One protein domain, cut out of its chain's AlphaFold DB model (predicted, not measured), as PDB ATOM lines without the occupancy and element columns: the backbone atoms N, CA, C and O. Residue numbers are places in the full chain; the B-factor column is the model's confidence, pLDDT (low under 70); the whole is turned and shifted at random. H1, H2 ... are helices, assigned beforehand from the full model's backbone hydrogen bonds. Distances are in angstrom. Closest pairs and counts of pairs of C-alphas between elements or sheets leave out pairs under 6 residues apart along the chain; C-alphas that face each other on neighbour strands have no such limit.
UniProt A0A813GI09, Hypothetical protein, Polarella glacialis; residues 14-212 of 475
ATOM      1  N   GLU A  14     140.545 109.439  84.419       53.31
ATOM      2  CA  GLU A  14     140.851 110.616  85.248       53.31
ATOM      3  C   GLU A  14     139.809 111.736  85.123       53.31
ATOM      4  O   GLU A  14     139.441 112.352  86.127       53.31
ATOM      5  N   GLY A  15     139.331 112.017  83.905       55.88
ATOM      6  CA  GLY A  15     138.288 113.021  83.679       55.88
ATOM      7  C   GLY A  15     136.972 112.643  84.363       55.88
ATOM      8  O   GLY A  15     136.349 113.477  85.023       55.88
ATOM      9  N   LEU A  16     136.595 111.365  84.273       55.28
ATOM     10  CA  LEU A  16     135.363 110.839  84.848       55.28
ATOM     11  C   LEU A  16     135.392 110.790  86.382       55.28
ATOM     12  O   LEU A  16     134.408 111.175  87.011       55.28
ATOM     13  N   VAL A  17     136.518 110.405  86.996       58.62
ATOM     14  CA  VAL A  17     136.688 110.476  88.460       58.62
ATOM     15  C   VAL A  17     136.531 111.921  88.940       58.62
ATOM     16  O   VAL A  17     135.779 112.169  89.878       58.62
ATOM     17  N   ARG A  18     137.150 112.901  88.266       68.62
ATOM     18  CA  ARG A  18     136.991 114.327  88.619       68.62
ATOM     19  C   ARG A  18     135.536 114.798  88.499       68.62
ATOM     20  O   ARG A  18     135.067 115.513  89.382       68.62
ATOM     21  N   TRP A  19     134.819 114.380  87.452       68.94
ATOM     22  CA  TRP A  19     133.398 114.704  87.277       68.94
ATOM     23  C   TRP A  19     132.524 114.071  88.368       68.94
ATOM     24  O   TRP A  19     131.727 114.770  88.988       68.94
ATOM     25  N   ARG A  20     132.723 112.783  88.670       65.44
ATOM     26  CA  ARG A  20     131.997 112.063  89.729       65.44
ATOM     27  C   ARG A  20     132.221 112.681  91.108       65.44
ATOM     28  O   ARG A  20     131.273 112.884  91.852       65.44
ATOM     29  N   VAL A  21     133.453 113.070  91.419       69.69
ATOM     30  CA  VAL A  21     133.815 113.751  92.673       69.69
ATOM     31  C   VAL A  21     133.138 115.118  92.801       69.69
ATOM     32  O   VAL A  21     132.682 115.486  93.889       69.69
ATOM     33  N   ALA A  22     133.025 115.860  91.696       73.19
ATOM     34  CA  ALA A  22     132.241 117.088  91.656       73.19
ATOM     35  C   ALA A  22     130.739 116.806  91.832       73.19
ATOM     36  O   ALA A  22     130.094 117.470  92.636       73.19
ATOM     37  N   TYR A  23     130.199 115.788  91.159       73.88
ATOM     38  CA  TYR A  23     128.795 115.382  91.253       73.88
ATOM     39  C   TYR A  23     128.400 114.942  92.674       73.88
ATOM     40  O   TYR A  23     127.440 115.476  93.222       73.88
ATOM     41  N   ALA A  24     129.191 114.075  93.316       72.50
ATOM     42  CA  ALA A  24     129.037 113.684  94.720       72.50
ATOM     43  C   ALA A  24     128.993 114.898  95.653       72.50
ATOM     44  O   ALA A  24     128.077 115.018  96.461       72.50
ATOM     45  N   SER A  25     129.945 115.824  95.490       77.62
ATOM     46  CA  SER A  25     130.014 117.055  96.289       77.62
ATOM     47  C   SER A  25     128.804 117.969  96.035       77.62
ATOM     48  O   SER A  25     128.270 118.570  96.960       77.62
ATOM     49  N   MET A  26     128.306 118.053  94.799       78.00
ATOM     50  CA  MET A  26     127.109 118.841  94.486       78.00
ATOM     51  C   MET A  26     125.821 118.202  95.032       78.00
ATOM     52  O   MET A  26     124.958 118.935  95.513       78.00
ATOM     53  N   ILE A  27     125.684 116.869  95.025       77.75
ATOM     54  CA  ILE A  27     124.518 116.179  95.608       77.75
ATOM     55  C   ILE A  27     124.520 116.277  97.134       77.75
ATOM     56  O   ILE A  27     123.485 116.607  97.715       77.75
ATOM     57  N   SER A  28     125.655 116.023  97.798       79.38
ATOM     58  CA  SER A  28     125.733 116.120  99.263       79.38
ATOM     59  C   SER A  28     125.440 117.536  99.758       79.38
ATOM     60  O   SER A  28     124.838 117.693 100.819       79.38
ATOM     61  N   ALA A  29     125.795 118.565  98.982       80.06
ATOM     62  CA  ALA A  29     125.330 119.924  99.224       80.06
ATOM     63  C   ALA A  29     123.819 120.060  98.955       80.06
ATOM     64  O   ALA A  29     123.085 120.493  99.839       80.06
ATOM     65  N   ALA A  30     123.318 119.649  97.785       81.62
ATOM     66  CA  ALA A  30     121.905 119.789  97.413       81.62
ATOM     67  C   ALA A  30     120.930 119.127  98.409       81.62
ATOM     68  O   ALA A  30     119.872 119.692  98.689       81.62
ATOM     69  N   TRP A  31     121.299 117.985  99.001       83.06
ATOM     70  CA  TRP A  31     120.508 117.322 100.045       83.06
ATOM     71  C   TRP A  31     120.313 118.213 101.280       83.06
ATOM     72  O   TRP A  31     119.189 118.378 101.755       83.06
ATOM     73  N   VAL A  32     121.386 118.861 101.752       79.75
ATOM     74  CA  VAL A  32     121.313 119.842 102.850       79.75
ATOM     75  C   VAL A  32     120.424 121.024 102.465       79.75
ATOM     76  O   VAL A  32     119.635 121.490 103.284       79.75
ATOM     77  N   GLY A  33     120.484 121.457 101.205       78.25
ATOM     78  CA  GLY A  33     119.631 122.521 100.673       78.25
ATOM     79  C   GLY A  33     118.149 122.162 100.734       78.25
ATOM     80  O   GLY A  33     117.340 122.997 101.126       78.25
ATOM     81  N   GLY A  34     117.799 120.910 100.433       80.44
ATOM     82  CA  GLY A  34     116.438 120.391 100.588       80.44
ATOM     83  C   GLY A  34     115.955 120.398 102.042       80.44
ATOM     84  O   GLY A  34     114.829 120.814 102.305       80.44
ATOM     85  N   VAL A  35     116.808 120.001 102.994       77.88
ATOM     86  CA  VAL A  35     116.478 120.026 104.432       77.88
ATOM     87  C   VAL A  35     116.309 121.461 104.942       77.88
ATOM     88  O   VAL A  35     115.324 121.758 105.614       77.88
ATOM     89  N   LEU A  36     117.231 122.368 104.602       78.62
ATOM     90  CA  LEU A  36     117.190 123.760 105.060       78.62
ATOM     91  C   LEU A  36     116.078 124.577 104.383       78.62
ATOM     92  O   LEU A  36     115.482 125.420 105.046       78.62
ATOM     93  N   MET A  37     115.717 124.290 103.126       76.69
ATOM     94  CA  MET A  37     114.581 124.927 102.436       76.69
ATOM     95  C   MET A  37     113.268 124.814 103.220       76.69
ATOM     96  O   MET A  37     112.509 125.777 103.272       76.69
ATOM     97  N   VAL A  38     113.013 123.676 103.878       78.06
ATOM     98  CA  VAL A  38     111.816 123.483 104.723       78.06
ATOM     99  C   VAL A  38     111.814 124.435 105.929       78.06
ATOM    100  O   VAL A  38     110.747 124.858 106.375       78.06
ATOM    101  N   ILE A  39     112.995 124.807 106.431       75.25
ATOM    102  CA  ILE A  39     113.176 125.744 107.547       75.25
ATOM    103  C   ILE A  39     113.058 127.199 107.060       75.25
ATOM    104  O   ILE A  39     112.394 128.005 107.711       75.25
ATOM    105  N   CYS A  40     113.613 127.522 105.884       75.62
ATOM    106  CA  CYS A  40     113.578 128.866 105.286       75.62
ATOM    107  C   CYS A  40     112.165 129.465 105.166       75.62
ATOM    108  O   CYS A  40     112.015 130.676 105.279       75.62
ATOM    109  N   PHE A  41     111.118 128.647 104.994       73.62
ATOM    110  CA  PHE A  41     109.722 129.117 104.940       73.62
ATOM    111  C   PHE A  41     109.194 129.744 106.244       73.62
ATOM    112  O   PHE A  41     108.076 130.260 106.251       73.62
ATOM    113  N   ARG A  42     109.944 129.681 107.352       77.62
ATOM    114  CA  ARG A  42     109.557 130.240 108.662       77.62
ATOM    115  C   ARG A  42     110.526 131.293 109.207       77.62
ATOM    116  O   ARG A  42     110.414 131.644 110.378       77.62
ATOM    117  N   LEU A  43     111.482 131.751 108.402       81.00
ATOM    118  CA  LEU A  43     112.573 132.620 108.842       81.00
ATOM    119  C   LEU A  43     112.531 133.987 108.153       81.00
ATOM    120  O   LEU A  43     112.124 134.099 106.996       81.00
ATOM    121  N   ASP A  44     113.014 135.011 108.858       84.50
ATOM    122  CA  ASP A  44     113.167 136.354 108.301       84.50
ATOM    123  C   ASP A  44     114.246 136.410 107.208       84.50
ATOM    124  O   ASP A  44     115.167 135.589 107.142       84.50
ATOM    125  N   SER A  45     114.150 137.430 106.353       83.44
ATOM    126  CA  SER A  45     114.969 137.578 105.142       83.44
ATOM    127  C   SER A  45     116.479 137.503 105.392       83.44
ATOM    128  O   SER A  45     117.200 136.931 104.574       83.44
ATOM    129  N   LEU A  46     116.966 138.026 106.520       83.56
ATOM    130  CA  LEU A  46     118.391 138.034 106.859       83.56
ATOM    131  C   LEU A  46     118.906 136.626 107.205       83.56
ATOM    132  O   LEU A  46     119.936 136.207 106.677       83.56
ATOM    133  N   HIS A  47     118.144 135.851 107.985       85.88
ATOM    134  CA  HIS A  47     118.460 134.448 108.276       85.88
ATOM    135  C   HIS A  47     118.427 133.584 107.007       85.88
ATOM    136  O   HIS A  47     119.323 132.766 106.789       85.88
ATOM    137  N   VAL A  48     117.449 133.812 106.119       86.69
ATOM    138  CA  VAL A  48     117.373 133.130 104.814       86.69
ATOM    139  C   VAL A  48     118.610 133.424 103.958       86.69
ATOM    140  O   VAL A  48     119.168 132.499 103.366       86.69
ATOM    141  N   VAL A  49     119.101 134.670 103.926       88.50
ATOM    142  CA  VAL A  49     120.346 135.022 103.215       88.50
ATOM    143  C   VAL A  49     121.552 134.274 103.792       88.50
ATOM    144  O   VAL A  49     122.343 133.731 103.017       88.50
ATOM    145  N   SER A  50     121.683 134.167 105.119       89.38
ATOM    146  CA  SER A  50     122.760 133.388 105.754       89.38
ATOM    147  C   SER A  50     122.697 131.898 105.398       89.38
ATOM    148  O   SER A  50     123.723 131.322 105.026       89.38
ATOM    149  N   LEU A  51     121.508 131.280 105.415       87.75
ATOM    150  CA  LEU A  51     121.331 129.883 104.994       87.75
ATOM    151  C   LEU A  51     121.689 129.682 103.514       87.75
ATOM    152  O   LEU A  51     122.432 128.757 103.186       87.75
ATOM    153  N   VAL A  52     121.220 130.557 102.618       88.00
ATOM    154  CA  VAL A  52     121.515 130.485 101.174       88.00
ATOM    155  C   VAL A  52     123.009 130.688 100.889       88.00
ATOM    156  O   VAL A  52     123.579 129.968 100.067       88.00
ATOM    157  N   ALA A  53     123.677 131.603 101.596       90.12
ATOM    158  CA  ALA A  53     125.121 131.796 101.485       90.12
ATOM    159  C   ALA A  53     125.903 130.565 101.980       90.12
ATOM    160  O   ALA A  53     126.815 130.097 101.294       90.12
ATOM    161  N   GLY A  54     125.515 129.984 103.123       88.56
ATOM    162  CA  GLY A  54     126.111 128.743 103.630       88.56
ATOM    163  C   GLY A  54     125.936 127.584 102.645       88.56
ATOM    164  O   GLY A  54     126.881 126.849 102.364       88.56
ATOM    165  N   MET A  55     124.757 127.484 102.028       87.88
ATOM    166  CA  MET A  55     124.456 126.504 100.986       87.88
ATOM    167  C   MET A  55     125.341 126.645  99.746       87.88
ATOM    168  O   MET A  55     125.889 125.650  99.267       87.88
ATOM    169  N   ALA A  56     125.520 127.870  99.246       87.88
ATOM    170  CA  ALA A  56     126.352 128.143  98.077       87.88
ATOM    171  C   ALA A  56     127.838 127.813  98.316       87.88
ATOM    172  O   ALA A  56     128.533 127.387  97.392       87.88
ATOM    173  N   LEU A  57     128.326 127.975  99.551       90.88
ATOM    174  CA  LEU A  57     129.721 127.711  99.922       90.88
ATOM    175  C   LEU A  57     129.988 126.254 100.341       90.88
ATOM    176  O   LEU A  57     131.133 125.801 100.262       90.88
ATOM    177  N   LEU A  58     128.953 125.489 100.714       88.69
ATOM    178  CA  LEU A  58     129.081 124.081 101.100       88.69
ATOM    179  C   LEU A  58     129.608 123.198  99.955       88.69
ATOM    180  O   LEU A  58     130.515 122.398 100.179       88.69
ATOM    181  N   GLY A  59     129.096 123.371  98.732       85.50
ATOM    182  CA  GLY A  59     129.539 122.609  97.553       85.50
ATOM    183  C   GLY A  59     131.039 122.778  97.250       85.50
ATOM    184  O   GLY A  59     131.762 121.781  97.189       85.50
ATOM    185  N   PRO A  60     131.560 124.017  97.135       88.50
ATOM    186  CA  PRO A  60     132.996 124.272  97.010       88.50
ATOM    187  C   PRO A  60     133.830 123.754  98.194       88.50
ATOM    188  O   PRO A  60     134.913 123.209  97.974       88.50
ATOM    189  N   ALA A  61     133.340 123.860  99.437       86.81
ATOM    190  CA  ALA A  61     134.040 123.331 100.615       86.81
ATOM    191  C   ALA A  61     134.190 121.803 100.549       86.81
ATOM    192  O   ALA A  61     135.271 121.263 100.799       86.81
ATOM    193  N   GLN A  62     133.116 121.115 100.157       86.69
ATOM    194  CA  GLN A  62     133.098 119.680  99.901       86.69
ATOM    195  C   GLN A  62     134.061 119.319  98.751       86.69
ATOM    196  O   GLN A  62     134.933 118.467  98.942       86.69
ATOM    197  N   LEU A  63     134.014 120.015  97.611       84.62
ATOM    198  CA  LEU A  63     134.911 119.769  96.472       84.62
ATOM    199  C   LEU A  63     136.398 119.883  96.855       84.62
ATOM    200  O   LEU A  63     137.197 119.010  96.509       84.62
ATOM    201  N   LEU A  64     136.776 120.927  97.603       85.38
ATOM    202  CA  LEU A  64     138.144 121.113  98.103       85.38
ATOM    203  C   LEU A  64     138.558 119.989  99.063       85.38
ATOM    204  O   LEU A  64     139.681 119.488  98.974       85.38
ATOM    205  N   ARG A  65     137.644 119.547  99.939       83.62
ATOM    206  CA  ARG A  65     137.874 118.435 100.872       83.62
ATOM    207  C   ARG A  65     138.168 117.134 100.124       83.62
ATOM    208  O   ARG A  65     139.148 116.468 100.446       83.62
ATOM    209  N   ALA A  66     137.379 116.818  99.095       79.88
ATOM    210  CA  ALA A  66     137.583 115.637  98.257       79.88
ATOM    211  C   ALA A  66     138.880 115.723  97.438       79.88
ATOM    212  O   ALA A  66     139.639 114.759  97.361       79.88
ATOM    213  N   ALA A  67     139.191 116.893  96.872       79.56
ATOM    214  CA  ALA A  67     140.440 117.111  96.146       79.56
ATOM    215  C   ALA A  67     141.685 116.932  97.039       79.56
ATOM    216  O   ALA A  67     142.715 116.462  96.557       79.56
ATOM    217  N   ALA A  68     141.593 117.278  98.329       78.44
ATOM    218  CA  ALA A  68     142.664 117.086  99.304       78.44
ATOM    219  C   ALA A  68     142.844 115.616  99.733       78.44
ATOM    220  O   ALA A  68     143.973 115.198  99.995       78.44
ATOM    221  N   THR A  69     141.772 114.816  99.804       73.56
ATOM    222  CA  THR A  69     141.861 113.400 100.206       73.56
ATOM    223  C   THR A  69     142.239 112.478  99.051       73.56
ATOM    224  O   THR A  69     143.135 111.655  99.215       73.56
ATOM    225  N   LEU A  70     141.666 112.663  97.858       66.00
ATOM    226  CA  LEU A  70     141.927 111.820  96.676       66.00
ATOM    227  C   LEU A  70     143.357 111.925  96.127       66.00
ATOM    228  O   LEU A  70     143.794 111.071  95.362       66.00
ATOM    229  N   ARG A  71     144.093 112.978  96.498       64.75
ATOM    230  CA  ARG A  71     145.507 113.167  96.137       64.75
ATOM    231  C   ARG A  71     146.484 112.462  97.075       64.75
ATOM    232  O   ARG A  71     147.680 112.451  96.793       64.75
ATOM    233  N   ARG A  72     146.007 111.869  98.173       57.91
ATOM    234  CA  ARG A  72     146.845 111.038  99.039       57.91
ATOM    235  C   ARG A  72     147.174 109.750  98.293       57.91
ATOM    236  O   ARG A  72     146.326 108.875  98.154       57.91
ATOM    237  N   SER A  73     148.409 109.640  97.804       40.88
ATOM    238  CA  SER A  73     148.913 108.366  97.287       40.88
ATOM    239  C   SER A  73     148.811 107.297  98.382       40.88
ATOM    240  O   SER A  73     149.108 107.633  99.530       40.88
ATOM    241  N   PRO A  74     148.531 106.025  98.057       46.12
ATOM    242  CA  PRO A  74     148.575 104.937  99.037       46.12
ATOM    243  C   PRO A  74     149.991 104.646  99.575       46.12
ATOM    244  O   PRO A  74     150.139 103.818 100.467       46.12
ATOM    245  N   SER A  75     151.041 105.315  99.073       40.19
ATOM    246  CA  SER A  75     152.396 105.115  99.591       40.19
ATOM    247  C   SER A  75     152.525 105.622 101.043       40.19
ATOM    248  O   SER A  75     152.157 106.767 101.317       40.19
ATOM    249  N   PRO A  76     153.106 104.837 101.971       38.50
ATOM    250  CA  PRO A  76     153.247 105.208 103.387       38.50
ATOM    251  C   PRO A  76     154.330 106.277 103.650       38.50
ATOM    252  O   PRO A  76     154.727 106.520 104.790       38.50
ATOM    253  N   ALA A  77     154.836 106.934 102.602       39.69
ATOM    254  CA  ALA A  77     155.787 108.026 102.727       39.69
ATOM    255  C   ALA A  77     155.044 109.342 103.001       39.69
ATOM    256  O   ALA A  77     154.272 109.815 102.171       39.69
ATOM    257  N   TRP A  78     155.360 109.980 104.131       47.09
ATOM    258  CA  TRP A  78     154.767 111.215 104.676       47.09
ATOM    259  C   TRP A  78     154.971 112.498 103.834       47.09
ATOM    260  O   TRP A  78     154.969 113.613 104.354       47.09
ATOM    261  N   ARG A  79     155.137 112.380 102.515       50.22
ATOM    262  CA  ARG A  79     155.222 113.508 101.583       50.22
ATOM    263  C   ARG A  79     153.824 114.018 101.232       50.22
ATOM    264  O   ARG A  79     153.410 113.953 100.077       50.22
ATOM    265  N   LEU A  80     153.119 114.582 102.218       61.41
ATOM    266  CA  LEU A  80     152.085 115.564 101.896       61.41
ATOM    267  C   LEU A  80     152.775 116.720 101.167       61.41
ATOM    268  O   LEU A  80     153.624 117.406 101.739       61.41
ATOM    269  N   GLY A  81     152.435 116.930  99.897       72.06
ATOM    270  CA  GLY A  81     152.867 118.123  99.193       72.06
ATOM    271  C   GLY A  81     152.216 119.355  99.817       72.06
ATOM    272  O   GLY A  81     151.095 119.307 100.332       72.06
ATOM    273  N   ALA A  82     152.900 120.499  99.736       77.25
ATOM    274  CA  ALA A  82     152.355 121.769 100.222       77.25
ATOM    275  C   ALA A  82     150.979 122.086  99.598       77.25
ATOM    276  O   ALA A  82     150.138 122.719 100.228       77.25
ATOM    277  N   ARG A  83     150.720 121.594  98.377       78.62
ATOM    278  CA  ARG A  83     149.442 121.746  97.675       78.62
ATOM    279  C   ARG A  83     148.300 120.970  98.336       78.62
ATOM    280  O   ARG A  83     147.208 121.516  98.449       78.62
ATOM    281  N   GLU A  84     148.526 119.734  98.769       79.69
ATOM    282  CA  GLU A  84     147.518 118.923  99.463       79.69
ATOM    283  C   GLU A  84     147.189 119.526 100.836       79.69
ATOM    284  O   GLU A  84     146.015 119.620 101.196       79.69
ATOM    285  N   VAL A  85     148.206 120.023 101.554       82.25
ATOM    286  CA  VAL A  85     148.028 120.751 102.825       82.25
ATOM    287  C   VAL A  85     147.212 122.029 102.616       82.25
ATOM    288  O   VAL A  85     146.230 122.245 103.324       82.25
ATOM    289  N   LEU A  86     147.555 122.849 101.615       86.06
ATOM    290  CA  LEU A  86     146.814 124.071 101.285       86.06
ATOM    291  C   LEU A  86     145.350 123.779 100.925       86.06
ATOM    292  O   LEU A  86     144.458 124.442 101.448       86.06
ATOM    293  N   LEU A  87     145.082 122.773 100.084       84.69
ATOM    294  CA  LEU A  87     143.710 122.369  99.741       84.69
ATOM    295  C   LEU A  87     142.921 121.909 100.977       84.69
ATOM    296  O   LEU A  87     141.756 122.276 101.123       84.69
ATOM    297  N   GLY A  88     143.557 121.161 101.885       85.88
ATOM    298  CA  GLY A  88     142.964 120.767 103.163       85.88
ATOM    299  C   GLY A  88     142.624 121.965 104.053       85.88
ATOM    300  O   GLY A  88     141.505 122.050 104.555       85.88
ATOM    301  N   LEU A  89     143.542 122.927 104.191       89.38
ATOM    302  CA  LEU A  89     143.326 124.155 104.964       89.38
ATOM    303  C   LEU A  89     142.197 125.016 104.380       89.38
ATOM    304  O   LEU A  89     141.314 125.434 105.125       89.38
ATOM    305  N   PHE A  90     142.157 125.224 103.059       90.19
ATOM    306  CA  PHE A  90     141.049 125.938 102.412       90.19
ATOM    307  C   PHE A  90     139.706 125.219 102.606       90.19
ATOM    308  O   PHE A  90     138.702 125.875 102.885       90.19
ATOM    309  N   ALA A  91     139.675 123.883 102.526       89.44
ATOM    310  CA  ALA A  91     138.470 123.104 102.805       89.44
ATOM    311  C   ALA A  91     137.992 123.266 104.259       89.44
ATOM    312  O   ALA A  91     136.787 123.376 104.492       89.44
ATOM    313  N   ILE A  92     138.913 123.299 105.229       91.56
ATOM    314  CA  ILE A  92     138.605 123.521 106.650       91.56
ATOM    315  C   ILE A  92     138.050 124.936 106.858       91.56
ATOM    316  O   ILE A  92     136.948 125.074 107.379       91.56
ATOM    317  N   ILE A  93     138.748 125.977 106.388       92.56
ATOM    318  CA  ILE A  93     138.315 127.380 106.530       92.56
ATOM    319  C   ILE A  93     136.918 127.585 105.928       92.56
ATOM    320  O   ILE A  93     136.043 128.163 106.572       92.56
ATOM    321  N   LEU A  94     136.677 127.064 104.720       91.94
ATOM    322  CA  LEU A  94     135.388 127.238 104.054       91.94
ATOM    323  C   LEU A  94     134.269 126.430 104.731       91.94
ATOM    324  O   LEU A  94     133.156 126.930 104.864       91.94
ATOM    325  N   THR A  95     134.563 125.225 105.239       91.75
ATOM    326  CA  THR A  95     133.601 124.447 106.046       91.75
ATOM    327  C   THR A  95     133.253 125.168 107.355       91.75
ATOM    328  O   THR A  95     132.089 125.175 107.751       91.75
ATOM    329  N   ALA A  96     134.233 125.796 108.013       92.50
ATOM    330  CA  ALA A  96     134.015 126.536 109.256       92.50
ATOM    331  C   ALA A  96     133.110 127.754 109.026       92.50
ATOM    332  O   ALA A  96     132.169 127.981 109.782       92.50
ATOM    333  N   PHE A  97     133.336 128.485 107.931       92.06
ATOM    334  CA  PHE A  97     132.489 129.610 107.543       92.06
ATOM    335  C   PHE A  97     131.050 129.176 107.211       92.06
ATOM    336  O   PHE A  97     130.102 129.833 107.633       92.06
ATOM    337  N   VAL A  98     130.863 128.027 106.546       92.31
ATOM    338  CA  VAL A  98     129.529 127.435 106.321       92.31
ATOM    339  C   VAL A  98     128.829 127.089 107.640       92.31
ATOM    340  O   VAL A  98     127.647 127.390 107.789       92.31
ATOM    341  N   ALA A  99     129.540 126.513 108.616       91.25
ATOM    342  CA  ALA A  99     128.970 126.205 109.930       91.25
ATOM    343  C   ALA A  99     128.499 127.470 110.675       91.25
ATOM    344  O   ALA A  99     127.404 127.473 111.238       91.25
ATOM    345  N   VAL A 100     129.275 128.560 110.618       91.12
ATOM    346  CA  VAL A 100     128.896 129.866 111.193       91.12
ATOM    347  C   VAL A 100     127.680 130.465 110.478       91.12
ATOM    348  O   VAL A 100     126.746 130.916 111.139       91.12
ATOM    349  N   LEU A 101     127.645 130.431 109.141       90.69
ATOM    350  CA  LEU A 101     126.504 130.920 108.358       90.69
ATOM    351  C   LEU A 101     125.217 130.130 108.626       90.69
ATOM    352  O   LEU A 101     124.140 130.722 108.674       90.69
ATOM    353  N   PHE A 102     125.311 128.816 108.843       91.31
ATOM    354  CA  PHE A 102     124.162 128.018 109.266       91.31
ATOM    355  C   PHE A 102     123.726 128.346 110.697       91.31
ATOM    356  O   PHE A 102     122.529 128.481 110.917       91.31
ATOM    357  N   ALA A 103     124.644 128.545 111.649       88.81
ATOM    358  CA  ALA A 103     124.274 128.953 113.008       88.81
ATOM    359  C   ALA A 103     123.538 130.312 113.019       88.81
ATOM    360  O   ALA A 103     122.451 130.409 113.588       88.81
ATOM    361  N   LEU A 104     124.066 131.318 112.307       88.38
ATOM    362  CA  LEU A 104     123.405 132.613 112.067       88.38
ATOM    363  C   LEU A 104     122.024 132.444 111.420       88.38
ATOM    364  O   LEU A 104     121.033 133.021 111.865       88.38
ATOM    365  N   GLY A 105     121.939 131.624 110.373       86.06
ATOM    366  CA  GLY A 105     120.696 131.351 109.654       86.06
ATOM    367  C   GLY A 105     119.641 130.585 110.460       86.06
ATOM    368  O   GLY A 105     118.487 130.539 110.051       86.06
ATOM    369  N   LEU A 106     120.012 130.000 111.601       87.06
ATOM    370  CA  LEU A 106     119.125 129.260 112.505       87.06
ATOM    371  C   LEU A 106     118.747 130.056 113.766       87.06
ATOM    372  O   LEU A 106     118.166 129.483 114.686       87.06
ATOM    373  N   GLY A 107     119.060 131.356 113.811       83.12
ATOM    374  CA  GLY A 107     118.694 132.234 114.925       83.12
ATOM    375  C   GLY A 107     119.723 132.307 116.055       83.12
ATOM    376  O   GLY A 107     119.348 132.611 117.181       83.12
ATOM    377  N   ALA A 108     121.007 132.032 115.794       82.06
ATOM    378  CA  ALA A 108     122.058 132.535 116.679       82.06
ATOM    379  C   ALA A 108     122.178 134.058 116.489       82.06
ATOM    380  O   ALA A 108     122.395 134.511 115.360       82.06
ATOM    381  N   ASP A 109     122.034 134.826 117.571       78.38
ATOM    382  CA  ASP A 109     122.100 136.290 117.534       78.38
ATOM    383  C   ASP A 109     123.444 136.771 116.973       78.38
ATOM    384  O   ASP A 109     124.496 136.228 117.318       78.38
ATOM    385  N   SER A 110     123.423 137.815 116.135       74.31
ATOM    386  CA  SER A 110     124.631 138.393 115.515       74.31
ATOM    387  C   SER A 110     125.693 138.781 116.539       74.31
ATOM    388  O   SER A 110     126.889 138.656 116.276       74.31
ATOM    389  N   ASP A 111     125.233 139.209 117.708       69.56
ATOM    390  CA  ASP A 111     126.049 139.724 118.797       69.56
ATOM    391  C   ASP A 111     126.628 138.572 119.646       69.56
ATOM    392  O   ASP A 111     127.667 138.737 120.281       69.56
ATOM    393  N   GLU A 112     126.032 137.370 119.573       62.97
ATOM    394  CA  GLU A 112     126.582 136.109 120.098       62.97
ATOM    395  C   GLU A 112     127.442 135.340 119.065       62.97
ATOM    396  O   GLU A 112     127.902 134.225 119.343       62.97
ATOM    397  N   VAL A 113     127.718 135.897 117.875       62.06
ATOM    398  CA  VAL A 113     128.658 135.313 116.881       62.06
ATOM    399  C   VAL A 113     130.110 135.740 117.161       62.06
ATOM    400  O   VAL A 113     130.911 136.108 116.291       62.06
ATOM    401  N   ASP A 114     130.433 135.638 118.446       68.81
ATOM    402  CA  ASP A 114     131.733 135.862 119.064       68.81
ATOM    403  C   ASP A 114     132.686 134.660 118.831       68.81
ATOM    404  O   ASP A 114     132.449 133.817 117.954       68.81
ATOM    405  N   SER A 115     133.785 134.582 119.593       73.81
ATOM    406  CA  SER A 115     134.784 133.498 119.586       73.81
ATOM    407  C   SER A 115     134.159 132.101 119.493       73.81
ATOM    408  O   SER A 115     134.494 131.356 118.568       73.81
ATOM    409  N   ASP A 116     133.171 131.804 120.348       76.12
ATOM    410  CA  ASP A 116     132.424 130.538 120.415       76.12
ATOM    411  C   ASP A 116     132.046 129.965 119.040       76.12
ATOM    412  O   ASP A 116     132.319 128.807 118.716       76.12
ATOM    413  N   CYS A 117     131.386 130.772 118.204       81.88
ATOM    414  CA  CYS A 117     130.887 130.319 116.907       81.88
ATOM    415  C   CYS A 117     132.041 130.004 115.943       81.88
ATOM    416  O   CYS A 117     131.926 129.108 115.102       81.88
ATOM    417  N   ARG A 118     133.169 130.711 116.074       86.81
ATOM    418  CA  ARG A 118     134.365 130.539 115.238       86.81
ATOM    419  C   ARG A 118     135.149 129.296 115.648       86.81
ATOM    420  O   ARG A 118     135.542 128.524 114.773       86.81
ATOM    421  N   VAL A 119     135.338 129.080 116.951       88.12
ATOM    422  CA  VAL A 119     136.009 127.890 117.495       88.12
ATOM    423  C   VAL A 119     135.177 126.644 117.206       88.12
ATOM    424  O   VAL A 119     135.705 125.695 116.622       88.12
ATOM    425  N   LEU A 120     133.866 126.665 117.469       87.69
ATOM    426  CA  LEU A 120     132.978 125.556 117.119       87.69
ATOM    427  C   LEU A 120     132.988 125.271 115.612       87.69
ATOM    428  O   LEU A 120     133.121 124.115 115.209       87.69
ATOM    429  N   GLY A 121     132.890 126.307 114.772       89.38
ATOM    430  CA  GLY A 121     132.961 126.166 113.318       89.38
ATOM    431  C   GLY A 121     134.270 125.516 112.857       89.38
ATOM    432  O   GLY A 121     134.249 124.612 112.018       89.38
ATOM    433  N   LEU A 122     135.403 125.911 113.447       92.19
ATOM    434  CA  LEU A 122     136.713 125.316 113.178       92.19
ATOM    435  C   LEU A 122     136.783 123.847 113.623       92.19
ATOM    436  O   LEU A 122     137.234 123.003 112.849       92.19
ATOM    437  N   LEU A 123     136.303 123.517 114.825       91.94
ATOM    438  CA  LEU A 123     136.274 122.144 115.342       91.94
ATOM    439  C   LEU A 123     135.399 121.225 114.478       91.94
ATOM    440  O   LEU A 123     135.833 120.138 114.096       91.94
ATOM    441  N   VAL A 124     134.210 121.693 114.088       92.19
ATOM    442  CA  VAL A 124     133.301 120.996 113.164       92.19
ATOM    443  C   VAL A 124     133.961 120.780 111.800       92.19
ATOM    444  O   VAL A 124     133.875 119.690 111.234       92.19
ATOM    445  N   ALA A 125     134.668 121.784 111.278       91.25
ATOM    446  CA  ALA A 125     135.381 121.687 110.010       91.25
ATOM    447  C   ALA A 125     136.559 120.703 110.045       91.25
ATOM    448  O   ALA A 125     136.740 119.924 109.105       91.25
ATOM    449  N   VAL A 126     137.331 120.699 111.136       91.56
ATOM    450  CA  VAL A 126     138.406 119.727 111.372       91.56
ATOM    451  C   VAL A 126     137.826 118.319 111.494       91.56
ATOM    452  O   VAL A 126     138.303 117.419 110.807       91.56
ATOM    453  N   ALA A 127     136.754 118.118 112.265       90.31
ATOM    454  CA  ALA A 127     136.078 116.826 112.383       90.31
ATOM    455  C   ALA A 127     135.531 116.325 111.030       90.31
ATOM    456  O   ALA A 127     135.720 115.160 110.677       90.31
ATOM    457  N   ALA A 128     134.924 117.204 110.226       87.69
ATOM    458  CA  ALA A 128     134.451 116.884 108.879       87.69
ATOM    459  C   ALA A 128     135.597 116.511 107.917       87.69
ATOM    460  O   ALA A 128     135.451 115.591 107.110       87.69
ATOM    461  N   HIS A 129     136.751 117.185 108.005       87.00
ATOM    462  CA  HIS A 129     137.940 116.824 107.229       87.00
ATOM    463  C   HIS A 129     138.545 115.491 107.701       87.00
ATOM    464  O   HIS A 129     138.862 114.640 106.873       87.00
ATOM    465  N   LEU A 130     138.653 115.274 109.017       84.56
ATOM    466  CA  LEU A 130     139.182 114.041 109.610       84.56
ATOM    467  C   LEU A 130     138.323 112.815 109.285       84.56
ATOM    468  O   LEU A 130     138.885 111.760 109.004       84.56
ATOM    469  N   LYS A 131     136.990 112.947 109.234       81.88
ATOM    470  CA  LYS A 131     136.091 111.871 108.783       81.88
ATOM    471  C   LYS A 131     136.444 111.383 107.374       81.88
ATOM    472  O   LYS A 131     136.626 110.184 107.185       81.88
ATOM    473  N   LEU A 132     136.618 112.291 106.410       75.81
ATOM    474  CA  LEU A 132     136.994 111.918 105.037       75.81
ATOM    475  C   LEU A 132     138.464 111.471 104.924       75.81
ATOM    476  O   LEU A 132     138.805 110.663 104.071       75.81
ATOM    477  N   ALA A 133     139.344 111.994 105.778       72.50
ATOM    478  CA  ALA A 133     140.769 111.671 105.798       72.50
ATOM    479  C   ALA A 133     141.102 110.324 106.470       72.50
ATOM    480  O   ALA A 133     142.123 109.727 106.132       72.50
ATOM    481  N   GLY A 134     140.294 109.897 107.448       61.78
ATOM    482  CA  GLY A 134     140.447 108.651 108.206       61.78
ATOM    483  C   GLY A 134     139.666 107.473 107.620       61.78
ATOM    484  O   GLY A 134     140.041 106.320 107.835       61.78
ATOM    485  N   ARG A 135     138.629 107.740 106.814       62.38
ATOM    486  CA  ARG A 135     138.116 106.756 105.859       62.38
ATOM    487  C   ARG A 135     139.116 106.623 104.708       62.38
ATOM    488  O   ARG A 135     139.010 107.298 103.689       62.38
ATOM    489  N   GLY A 136     140.084 105.717 104.857       52.91
ATOM    490  CA  GLY A 136     140.660 105.078 103.672       52.91
ATOM    491  C   GLY A 136     139.502 104.509 102.850       52.91
ATOM    492  O   GLY A 136     138.586 103.957 103.456       52.91
ATOM    493  N   LEU A 137     139.513 104.703 101.524       46.72
ATOM    494  CA  LEU A 137     138.416 104.338 100.616       46.72
ATOM    495  C   LEU A 137     138.127 102.833 100.708       46.72
ATOM    496  O   LEU A 137     138.684 102.016  99.975       46.72
ATOM    497  N   SER A 138     137.290 102.456 101.672       41.94
ATOM    498  CA  SER A 138     136.967 101.077 101.980       41.94
ATOM    499  C   SER A 138     135.850 100.660 101.050       41.94
ATOM    500  O   SER A 138     134.678 100.800 101.386       41.94
ATOM    501  N   TRP A 139     136.253 100.187  99.872       44.88
ATOM    502  CA  TRP A 139     135.398  99.618  98.839       44.88
ATOM    503  C   TRP A 139     134.261  98.814  99.467       44.88
ATOM    504  O   TRP A 139     134.497  97.767 100.081       44.88
ATOM    505  N   ALA A 140     133.049  99.364  99.389       40.06
ATOM    506  CA  ALA A 140     131.916  98.850 100.134       40.06
ATOM    507  C   ALA A 140     131.642  97.403  99.714       40.06
ATOM    508  O   ALA A 140     131.418  97.109  98.540       40.06
ATOM    509  N   SER A 141     131.666  96.485 100.681       40.25
ATOM    510  CA  SER A 141     131.283  95.096 100.431       40.25
ATOM    511  C   SER A 141     129.852  95.035  99.923       40.25
ATOM    512  O   SER A 141     128.994  95.761 100.432       40.25
ATOM    513  N   PHE A 142     129.618  94.149  98.951       44.53
ATOM    514  CA  PHE A 142     128.348  94.006  98.246       44.53
ATOM    515  C   PHE A 142     127.155  94.137  99.185       44.53
ATOM    516  O   PHE A 142     127.062  93.400 100.171       44.53
ATOM    517  N   PRO A 143     126.241  95.077  98.916       41.28
ATOM    518  CA  PRO A 143     125.189  95.343  99.865       41.28
ATOM    519  C   PRO A 143     124.169  94.195  99.760       41.28
ATOM    520  O   PRO A 143     123.626  93.926  98.687       41.28
ATOM    521  N   ARG A 144     123.955  93.478 100.875       43.78
ATOM    522  CA  ARG A 144     123.200  92.205 100.940       43.78
ATOM    523  C   ARG A 144     121.749  92.337 101.461       43.78
ATOM    524  O   ARG A 144     120.954  91.431 101.252       43.78
ATOM    525  N   GLU A 145     121.361  93.448 102.100       40.22
ATOM    526  CA  GLU A 145     120.001  93.648 102.672       40.22
ATOM    527  C   GLU A 145     118.956  94.170 101.656       40.22
ATOM    528  O   GLU A 145     119.312  94.516 100.541       40.22
ATOM    529  N   ALA A 146     117.681  94.358 102.016       45.28
ATOM    530  CA  ALA A 146     116.729  95.079 101.150       45.28
ATOM    531  C   ALA A 146     117.024  96.599 101.109       45.28
ATOM    532  O   ALA A 146     117.176  97.219 102.163       45.28
ATOM    533  N   ALA A 147     117.037  97.219  99.920       47.34
ATOM    534  CA  ALA A 147     117.460  98.617  99.716       47.34
ATOM    535  C   ALA A 147     116.794  99.636 100.669       47.34
ATOM    536  O   ALA A 147     117.477 100.463 101.268       47.34
ATOM    537  N   HIS A 148     115.481  99.523 100.897       43.22
ATOM    538  CA  HIS A 148     114.746 100.395 101.823       43.22
ATOM    539  C   HIS A 148     115.202 100.262 103.293       43.22
ATOM    540  O   HIS A 148     115.237 101.252 104.024       43.22
ATOM    541  N   ARG A 149     115.586  99.054 103.744       54.72
ATOM    542  CA  ARG A 149     116.119  98.854 105.106       54.72
ATOM    543  C   ARG A 149     117.500  99.494 105.249       54.72
ATOM    544  O   ARG A 149     117.706 100.197 106.235       54.72
ATOM    545  N   ARG A 150     118.362  99.354 104.228       61.34
ATOM    546  CA  ARG A 150     119.689  99.993 104.162       61.34
ATOM    547  C   ARG A 150     119.593 101.511 104.274       61.34
ATOM    548  O   ARG A 150     120.232 102.091 105.138       61.34
ATOM    549  N   VAL A 151     118.781 102.161 103.433       64.81
ATOM    550  CA  VAL A 151     118.672 103.633 103.423       64.81
ATOM    551  C   VAL A 151     118.226 104.151 104.792       64.81
ATOM    552  O   VAL A 151     118.808 105.102 105.306       64.81
ATOM    553  N   LYS A 152     117.257 103.486 105.438       70.94
ATOM    554  CA  LYS A 152     116.796 103.877 106.775       70.94
ATOM    555  C   LYS A 152     117.860 103.662 107.858       70.94
ATOM    556  O   LYS A 152     118.094 104.577 108.646       70.94
ATOM    557  N   SER A 153     118.493 102.486 107.928       72.00
ATOM    558  CA  SER A 153     119.507 102.195 108.955       72.00
ATOM    559  C   SER A 153     120.762 103.056 108.781       72.00
ATOM    560  O   SER A 153     121.266 103.598 109.763       72.00
ATOM    561  N   LYS A 154     121.208 103.261 107.537       73.81
ATOM    562  CA  LYS A 154     122.370 104.083 107.178       73.81
ATOM    563  C   LYS A 154     122.127 105.565 107.469       73.81
ATOM    564  O   LYS A 154     122.970 106.187 108.106       73.81
ATOM    565  N   LEU A 155     120.957 106.114 107.122       78.19
ATOM    566  CA  LEU A 155     120.611 107.510 107.432       78.19
ATOM    567  C   LEU A 155     120.508 107.766 108.945       78.19
ATOM    568  O   LEU A 155     121.061 108.748 109.436       78.19
ATOM    569  N   VAL A 156     119.868 106.867 109.703       82.75
ATOM    570  CA  VAL A 156     119.826 106.961 111.176       82.75
ATOM    571  C   VAL A 156     121.231 106.829 111.775       82.75
ATOM    572  O   VAL A 156     121.593 107.604 112.658       82.75
ATOM    573  N   GLY A 157     122.047 105.903 111.264       82.38
ATOM    574  CA  GLY A 157     123.441 105.729 111.669       82.38
ATOM    575  C   GLY A 157     124.289 106.978 111.420       82.38
ATOM    576  O   GLY A 157     124.978 107.429 112.333       82.38
ATOM    577  N   MET A 158     124.206 107.576 110.229       85.06
ATOM    578  CA  MET A 158     124.894 108.829 109.896       85.06
ATOM    579  C   MET A 158     124.464 109.974 110.811       85.06
ATOM    580  O   MET A 158     125.319 110.646 111.380       85.06
ATOM    581  N   LEU A 159     123.156 110.170 111.013       87.31
ATOM    582  CA  LEU A 159     122.643 111.224 111.893       87.31
ATOM    583  C   LEU A 159     123.104 111.037 113.346       87.31
ATOM    584  O   LEU A 159     123.498 112.012 113.982       87.31
ATOM    585  N   ALA A 160     123.135 109.803 113.858       87.81
ATOM    586  CA  ALA A 160     123.647 109.511 115.197       87.81
ATOM    587  C   ALA A 160     125.153 109.819 115.331       87.81
ATOM    588  O   ALA A 160     125.570 110.440 116.308       87.81
ATOM    589  N   HIS A 161     125.972 109.458 114.334       89.25
ATOM    590  CA  HIS A 161     127.406 109.780 114.322       89.25
ATOM    591  C   HIS A 161     127.682 111.278 114.111       89.25
ATOM    592  O   HIS A 161     128.660 111.806 114.645       89.25
ATOM    593  N   ALA A 162     126.846 111.977 113.342       91.38
ATOM    594  CA  ALA A 162     126.907 113.427 113.191       91.38
ATOM    595  C   ALA A 162     126.537 114.136 114.502       91.38
ATOM    596  O   ALA A 162     127.272 115.023 114.924       91.38
ATOM    597  N   ALA A 163     125.480 113.692 115.191       92.19
ATOM    598  CA  ALA A 163     125.076 114.201 116.502       92.19
ATOM    599  C   ALA A 163     126.137 113.963 117.584       92.19
ATOM    600  O   ALA A 163     126.511 114.905 118.275       92.19
ATOM    601  N   ALA A 164     126.691 112.752 117.690       91.94
ATOM    602  CA  ALA A 164     127.756 112.463 118.650       91.94
ATOM    603  C   ALA A 164     129.001 113.346 118.421       91.94
ATOM    604  O   ALA A 164     129.543 113.916 119.367       91.94
ATOM    605  N   ALA A 165     129.422 113.515 117.162       91.81
ATOM    606  CA  ALA A 165     130.550 114.378 116.809       91.81
ATOM    607  C   ALA A 165     130.249 115.879 117.004       91.81
ATOM    608  O   ALA A 165     131.137 116.628 117.417       91.81
ATOM    609  N   ALA A 166     129.010 116.320 116.758       92.88
ATOM    610  CA  ALA A 166     128.565 117.684 117.029       92.88
ATOM    611  C   ALA A 166     128.594 117.981 118.535       92.88
ATOM    612  O   ALA A 166     129.222 118.953 118.938       92.88
ATOM    613  N   CYS A 167     128.036 117.096 119.371       92.75
ATOM    614  CA  CYS A 167     128.099 117.209 120.830       92.75
ATOM    615  C   CYS A 167     129.546 117.255 121.347       92.75
ATOM    616  O   CYS A 167     129.862 118.088 122.193       92.75
ATOM    617  N   ALA A 168     130.438 116.410 120.819       92.25
ATOM    618  CA  ALA A 168     131.856 116.430 121.182       92.25
ATOM    619  C   ALA A 168     132.550 117.745 120.775       92.25
ATOM    620  O   ALA A 168     133.329 118.291 121.552       92.25
ATOM    621  N   SER A 169     132.234 118.283 119.591       91.88
ATOM    622  CA  SER A 169     132.760 119.576 119.125       91.88
ATOM    623  C   SER A 169     132.237 120.743 119.971       91.88
ATOM    624  O   SER A 169     133.006 121.636 120.313       91.88
ATOM    625  N   SER A 170     130.959 120.719 120.365       89.25
ATOM    626  CA  SER A 170     130.352 121.716 121.259       89.25
ATOM    627  C   SER A 170     130.944 121.673 122.668       89.25
ATOM    628  O   SER A 170     131.268 122.724 123.214       89.25
ATOM    629  N   LEU A 171     131.144 120.475 123.232       89.81
ATOM    630  CA  LEU A 171     131.816 120.296 124.522       89.81
ATOM    631  C   LEU A 171     133.247 120.848 124.479       89.81
ATOM    632  O   LEU A 171     133.647 121.593 125.367       89.81
ATOM    633  N   LEU A 172     134.000 120.519 123.426       90.62
ATOM    634  CA  LEU A 172     135.375 120.979 123.270       90.62
ATOM    635  C   LEU A 172     135.464 122.498 123.046       90.62
ATOM    636  O   LEU A 172     136.360 123.114 123.610       90.62
ATOM    637  N   SER A 173     134.535 123.117 122.306       88.88
ATOM    638  CA  SER A 173     134.484 124.585 122.174       88.88
ATOM    639  C   SER A 173     134.236 125.249 123.528       88.88
ATOM    640  O   SER A 173     135.017 126.098 123.935       88.88
ATOM    641  N   ALA A 174     133.236 124.787 124.288       86.81
ATOM    642  CA  ALA A 174     132.943 125.316 125.622       86.81
ATOM    643  C   ALA A 174     134.131 125.179 126.597       86.81
ATOM    644  O   ALA A 174     134.359 126.053 127.430       86.81
ATOM    645  N   MET A 175     134.930 124.111 126.478       88.50
ATOM    646  CA  MET A 175     136.163 123.945 127.261       88.50
ATOM    647  C   MET A 175     137.313 124.868 126.823       88.50
ATOM    648  O   MET A 175     138.202 125.124 127.633       88.50
ATOM    649  N   LEU A 176     137.329 125.334 125.570       88.00
ATOM    650  CA  LEU A 176     138.376 126.203 125.021       88.00
ATOM    651  C   LEU A 176     138.053 127.693 125.200       88.00
ATOM    652  O   LEU A 176     138.933 128.450 125.604       88.00
ATOM    653  N   ASP A 177     136.811 128.099 124.930       84.12
ATOM    654  CA  ASP A 177     136.334 129.480 125.085       84.12
ATOM    655  C   ASP A 177     135.892 129.796 126.531       84.12
ATOM    656  O   ASP A 177     135.767 130.959 126.910       84.12
ATOM    657  N   GLY A 178     135.655 128.772 127.362       81.19
ATOM    658  CA  GLY A 178     135.134 128.924 128.727       81.19
ATOM    659  C   GLY A 178     133.635 129.248 128.795       81.19
ATOM    660  O   GLY A 178     133.129 129.614 129.859       81.19
ATOM    661  N   SER A 179     132.921 129.132 127.675       79.00
ATOM    662  CA  SER A 179     131.506 129.468 127.538       79.00
ATOM    663  C   SER A 179     130.566 128.406 128.118       79.00
ATOM    664  O   SER A 179     130.888 127.224 128.260       79.00
ATOM    665  N   SER A 180     129.353 128.828 128.488       78.31
ATOM    666  CA  SER A 180     128.366 127.923 129.079       78.31
ATOM    667  C   SER A 180     127.660 127.087 128.008       78.31
ATOM    668  O   SER A 180     127.077 127.633 127.071       78.31
ATOM    669  N   LEU A 181     127.602 125.767 128.202       75.00
ATOM    670  CA  LEU A 181     126.896 124.837 127.303       75.00
ATOM    671  C   LEU A 181     125.383 125.105 127.182       75.00
ATOM    672  O   LEU A 181     124.744 124.590 126.268       75.00
ATOM    673  N   PHE A 182     124.803 125.906 128.077       78.12
ATOM    674  CA  PHE A 182     123.362 126.145 128.186       78.12
ATOM    675  C   PHE A 182     122.915 127.528 127.669       78.12
ATOM    676  O   PHE A 182     121.846 127.996 128.054       78.12
ATOM    677  N   SER A 183     123.701 128.179 126.797       76.88
ATOM    678  CA  SER A 183     123.252 129.376 126.060       76.88
ATOM    679  C   SER A 183     122.008 129.078 125.204       76.88
ATOM    680  O   SER A 183     121.840 127.979 124.664       76.88
ATOM    681  N   SER A 184     121.159 130.094 125.028       76.19
ATOM    682  CA  SER A 184     120.032 130.112 124.087       76.19
ATOM    683  C   SER A 184     120.434 129.799 122.641       76.19
ATOM    684  O   SER A 184     119.634 129.209 121.914       76.19
ATOM    685  N   ALA A 185     121.668 130.110 122.227       78.69
ATOM    686  CA  ALA A 185     122.179 129.802 120.890       78.69
ATOM    687  C   ALA A 185     122.724 128.367 120.738       78.69
ATOM    688  O   ALA A 185     122.913 127.909 119.605       78.69
ATOM    689  N   THR A 186     122.949 127.615 121.827       83.00
ATOM    690  CA  THR A 186     123.412 126.213 121.762       83.00
ATOM    691  C   THR A 186     122.595 125.327 120.805       83.00
ATOM    692  O   THR A 186     123.226 124.629 120.008       83.00
ATOM    693  N   PRO A 187     121.242 125.309 120.796       87.38
ATOM    694  CA  PRO A 187     120.482 124.472 119.860       87.38
ATOM    695  C   PRO A 187     120.724 124.821 118.383       87.38
ATOM    696  O   PRO A 187     120.884 123.909 117.571       87.38
ATOM    697  N   ALA A 188     120.814 126.109 118.028       86.62
ATOM    698  CA  ALA A 188     121.108 126.549 116.660       86.62
ATOM    699  C   ALA A 188     122.531 126.142 116.235       86.62
ATOM    700  O   ALA A 188     122.729 125.551 115.169       86.62
ATOM    701  N   ARG A 189     123.514 126.375 117.118       88.00
ATOM    702  CA  ARG A 189     124.920 125.966 116.957       88.00
ATOM    703  C   ARG A 189     125.059 124.441 116.787       88.00
ATOM    704  O   ARG A 189     125.747 123.979 115.877       88.00
ATOM    705  N   LEU A 190     124.371 123.653 117.619       90.50
ATOM    706  CA  LEU A 190     124.382 122.188 117.571       90.50
ATOM    707  C   LEU A 190     123.724 121.657 116.288       90.50
ATOM    708  O   LEU A 190     124.276 120.764 115.648       90.50
ATOM    709  N   PHE A 191     122.582 122.214 115.875       90.69
ATOM    710  CA  PHE A 191     121.913 121.805 114.638       90.69
ATOM    711  C   PHE A 191     122.762 122.130 113.400       90.69
ATOM    712  O   PHE A 191     122.929 121.267 112.537       90.69
ATOM    713  N   ALA A 192     123.383 123.315 113.339       90.50
ATOM    714  CA  ALA A 192     124.337 123.667 112.286       90.50
ATOM    715  C   ALA A 192     125.504 122.664 112.208       90.50
ATOM    716  O   ALA A 192     125.833 122.172 111.127       90.50
ATOM    717  N   ALA A 193     126.085 122.297 113.357       92.56
ATOM    718  CA  ALA A 193     127.147 121.295 113.439       92.56
ATOM    719  C   ALA A 193     126.688 119.906 112.951       92.56
ATOM    720  O   ALA A 193     127.394 119.276 112.161       92.56
ATOM    721  N   ILE A 194     125.494 119.450 113.354       93.25
ATOM    722  CA  ILE A 194     124.888 118.191 112.885       93.25
ATOM    723  C   ILE A 194     124.728 118.204 111.365       93.25
ATOM    724  O   ILE A 194     125.140 117.252 110.706       93.25
ATOM    725  N   VAL A 195     124.173 119.279 110.802       91.00
ATOM    726  CA  VAL A 195     123.948 119.419 109.357       91.00
ATOM    727  C   VAL A 195     125.267 119.364 108.582       91.00
ATOM    728  O   VAL A 195     125.387 118.595 107.626       91.00
ATOM    729  N   VAL A 196     126.290 120.112 109.011       92.00
ATOM    730  CA  VAL A 196     127.607 120.106 108.352       92.00
ATOM    731  C   VAL A 196     128.276 118.730 108.448       92.00
ATOM    732  O   VAL A 196     128.803 118.245 107.442       92.00
ATOM    733  N   LEU A 197     128.221 118.065 109.604       92.19
ATOM    734  CA  LEU A 197     128.828 116.743 109.804       92.19
ATOM    735  C   LEU A 197     128.083 115.629 109.061       92.19
ATOM    736  O   LEU A 197     128.737 114.779 108.462       92.19
ATOM    737  N   ALA A 198     126.749 115.661 109.023       90.38
ATOM    738  CA  ALA A 198     125.945 114.738 108.224       90.38
ATOM    739  C   ALA A 198     126.210 114.928 106.722       90.38
ATOM    740  O   ALA A 198     126.353 113.948 105.996       90.38
ATOM    741  N   SER A 199     126.381 116.175 106.261       88.81
ATOM    742  CA  SER A 199     126.793 116.454 104.879       88.81
ATOM    743  C   SER A 199     128.173 115.874 104.550       88.81
ATOM    744  O   SER A 199     128.407 115.455 103.423       88.81
ATOM    745  N   ALA A 200     129.088 115.832 105.527       87.19
ATOM    746  CA  ALA A 200     130.423 115.269 105.362       87.19
ATOM    747  C   ALA A 200     130.407 113.732 105.333       87.19
ATOM    748  O   ALA A 200     131.140 113.145 104.541       87.19
ATOM    749  N   ASP A 201     129.560 113.088 106.144       87.06
ATOM    750  CA  ASP A 201     129.345 111.637 106.083       87.06
ATOM    751  C   ASP A 201     128.666 111.218 104.770       87.06
ATOM    752  O   ASP A 201     129.138 110.276 104.135       87.06
ATOM    753  N   LEU A 202     127.642 111.957 104.321       83.81
ATOM    754  CA  LEU A 202     127.013 111.775 103.006       83.81
ATOM    755  C   LEU A 202     128.010 111.989 101.867       83.81
ATOM    756  O   LEU A 202     128.031 111.216 100.917       83.81
ATOM    757  N   GLN A 203     128.857 113.018 101.946       84.50
ATOM    758  CA  GLN A 203     129.891 113.246 100.939       84.50
ATOM    759  C   GLN A 203     130.890 112.082 100.896       84.50
ATOM    760  O   GLN A 203     131.258 111.642  99.811       84.50
ATOM    761  N   ALA A 204     131.331 111.577 102.052       79.06
ATOM    762  CA  ALA A 204     132.226 110.424 102.121       79.06
ATOM    763  C   ALA A 204     131.583 109.173 101.503       79.06
ATOM    764  O   ALA A 204     132.206 108.514 100.679       79.06
ATOM    765  N   GLU A 205     130.313 108.917 101.820       76.56
ATOM    766  CA  GLU A 205     129.511 107.847 101.226       76.56
ATOM    767  C   GLU A 205     129.367 107.995  99.701       76.56
ATOM    768  O   GLU A 205     129.692 107.067  98.968       76.56
ATOM    769  N   TYR A 206     128.988 109.171  99.192       72.44
ATOM    770  CA  TYR A 206     128.915 109.398  97.746       72.44
ATOM    771  C   TYR A 206     130.280 109.303  97.056       72.44
ATOM    772  O   TYR A 206     130.329 108.990  95.871       72.44
ATOM    773  N   LEU A 207     131.388 109.571  97.752       68.56
ATOM    774  CA  LEU A 207     132.735 109.378  97.212       68.56
ATOM    775  C   LEU A 207     133.123 107.890  97.170       68.56
ATOM    776  O   LEU A 207     133.715 107.474  96.177       68.56
ATOM    777  N   GLU A 208     132.733 107.093  98.170       67.38
ATOM    778  CA  GLU A 208     132.831 105.622  98.154       67.38
ATOM    779  C   GLU A 208     131.979 105.018  97.009       67.38
ATOM    780  O   GLU A 208     132.458 104.168  96.253       67.38
ATOM    781  N   ASP A 209     130.756 105.514  96.798       59.78
ATOM    782  CA  ASP A 209     129.878 105.091  95.694       59.78
ATOM    783  C   ASP A 209     130.362 105.609  94.323       59.78
ATOM    784  O   ASP A 209     130.192 104.945  93.300       59.78
ATOM    785  N   CYS A 210     131.029 106.766  94.265       53.41
ATOM    786  CA  CYS A 210     131.629 107.280  93.029       53.41
ATOM    787  C   CYS A 210     132.826 106.459  92.555       53.41
ATOM    788  O   CYS A 210     133.119 106.468  91.353       53.41
ATOM    789  N   THR A 211     133.518 105.766  93.461       50.47
ATOM    790  CA  THR A 211     134.539 104.796  93.071       50.47
ATOM    791  C   THR A 211     133.922 103.434  92.730       50.47
ATOM    792  O   THR A 211     134.492 102.718  91.909       50.47
ATOM    793  N   ALA A 212     132.728 103.097  93.232       46.91
ATOM    794  CA  ALA A 212     131.960 101.954  92.737       46.91
ATOM    795  C   ALA A 212     131.516 102.144  91.266       46.91
ATOM    796  O   ALA A 212     131.141 103.233  90.815       46.91
TER     797      ALA A 212
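What this domain is: This is residues 14 to 212 of the 475 residues of the protein "Hypothetical protein" of Polarella glacialis (UniProt A0A813GI09). Six helices make three layers: H1, H2 and H3 side by side, then H4 and H6 side by side, then H5 crossing over these two, with residues 141 to 153 sticking out. The printed part, 199 residues with six named helices and no named strand, is all helix and compact, radius of gyration of the C-alphas 17.0 A, spanning 46 by 42 by 27 A.

Where its parts are: H1, residues 14 to 40, begins at C-alpha 14 (140.851, 110.616, 85.248). H2 is 45 to 70, H3 82 to 105, H4 115 to 134. H5, 147 to 177, measures 44.2 A. H6, 186 to 211, ends at C-alpha 211 (134.539, 104.796, 93.071).

How they stand to each other: H6, the hub, touches the other five. H1, H2, H3, H4 and H6 form a bundle. H5 touches H6 with residues 158 to 170 alone, at a steep tilt of 48 degrees; their closest C-alphas, Ala 162 and Leu 197, are 5.1 A apart. H2 and H3 form a hairpin, closest C-alphas His 47 and Gly 105, 4.1 A. Every O i to N i+4 pair is within hydrogen-bond range in H3, H5 and H6, against 20 of 23 in H1, 20 of 22 in H2 and 15 of 16 in H4.

The domain as a whole: No cut; links H2 to H3 and H4 to H5 are long. Residues under pLDDT 70 include 134 to 151.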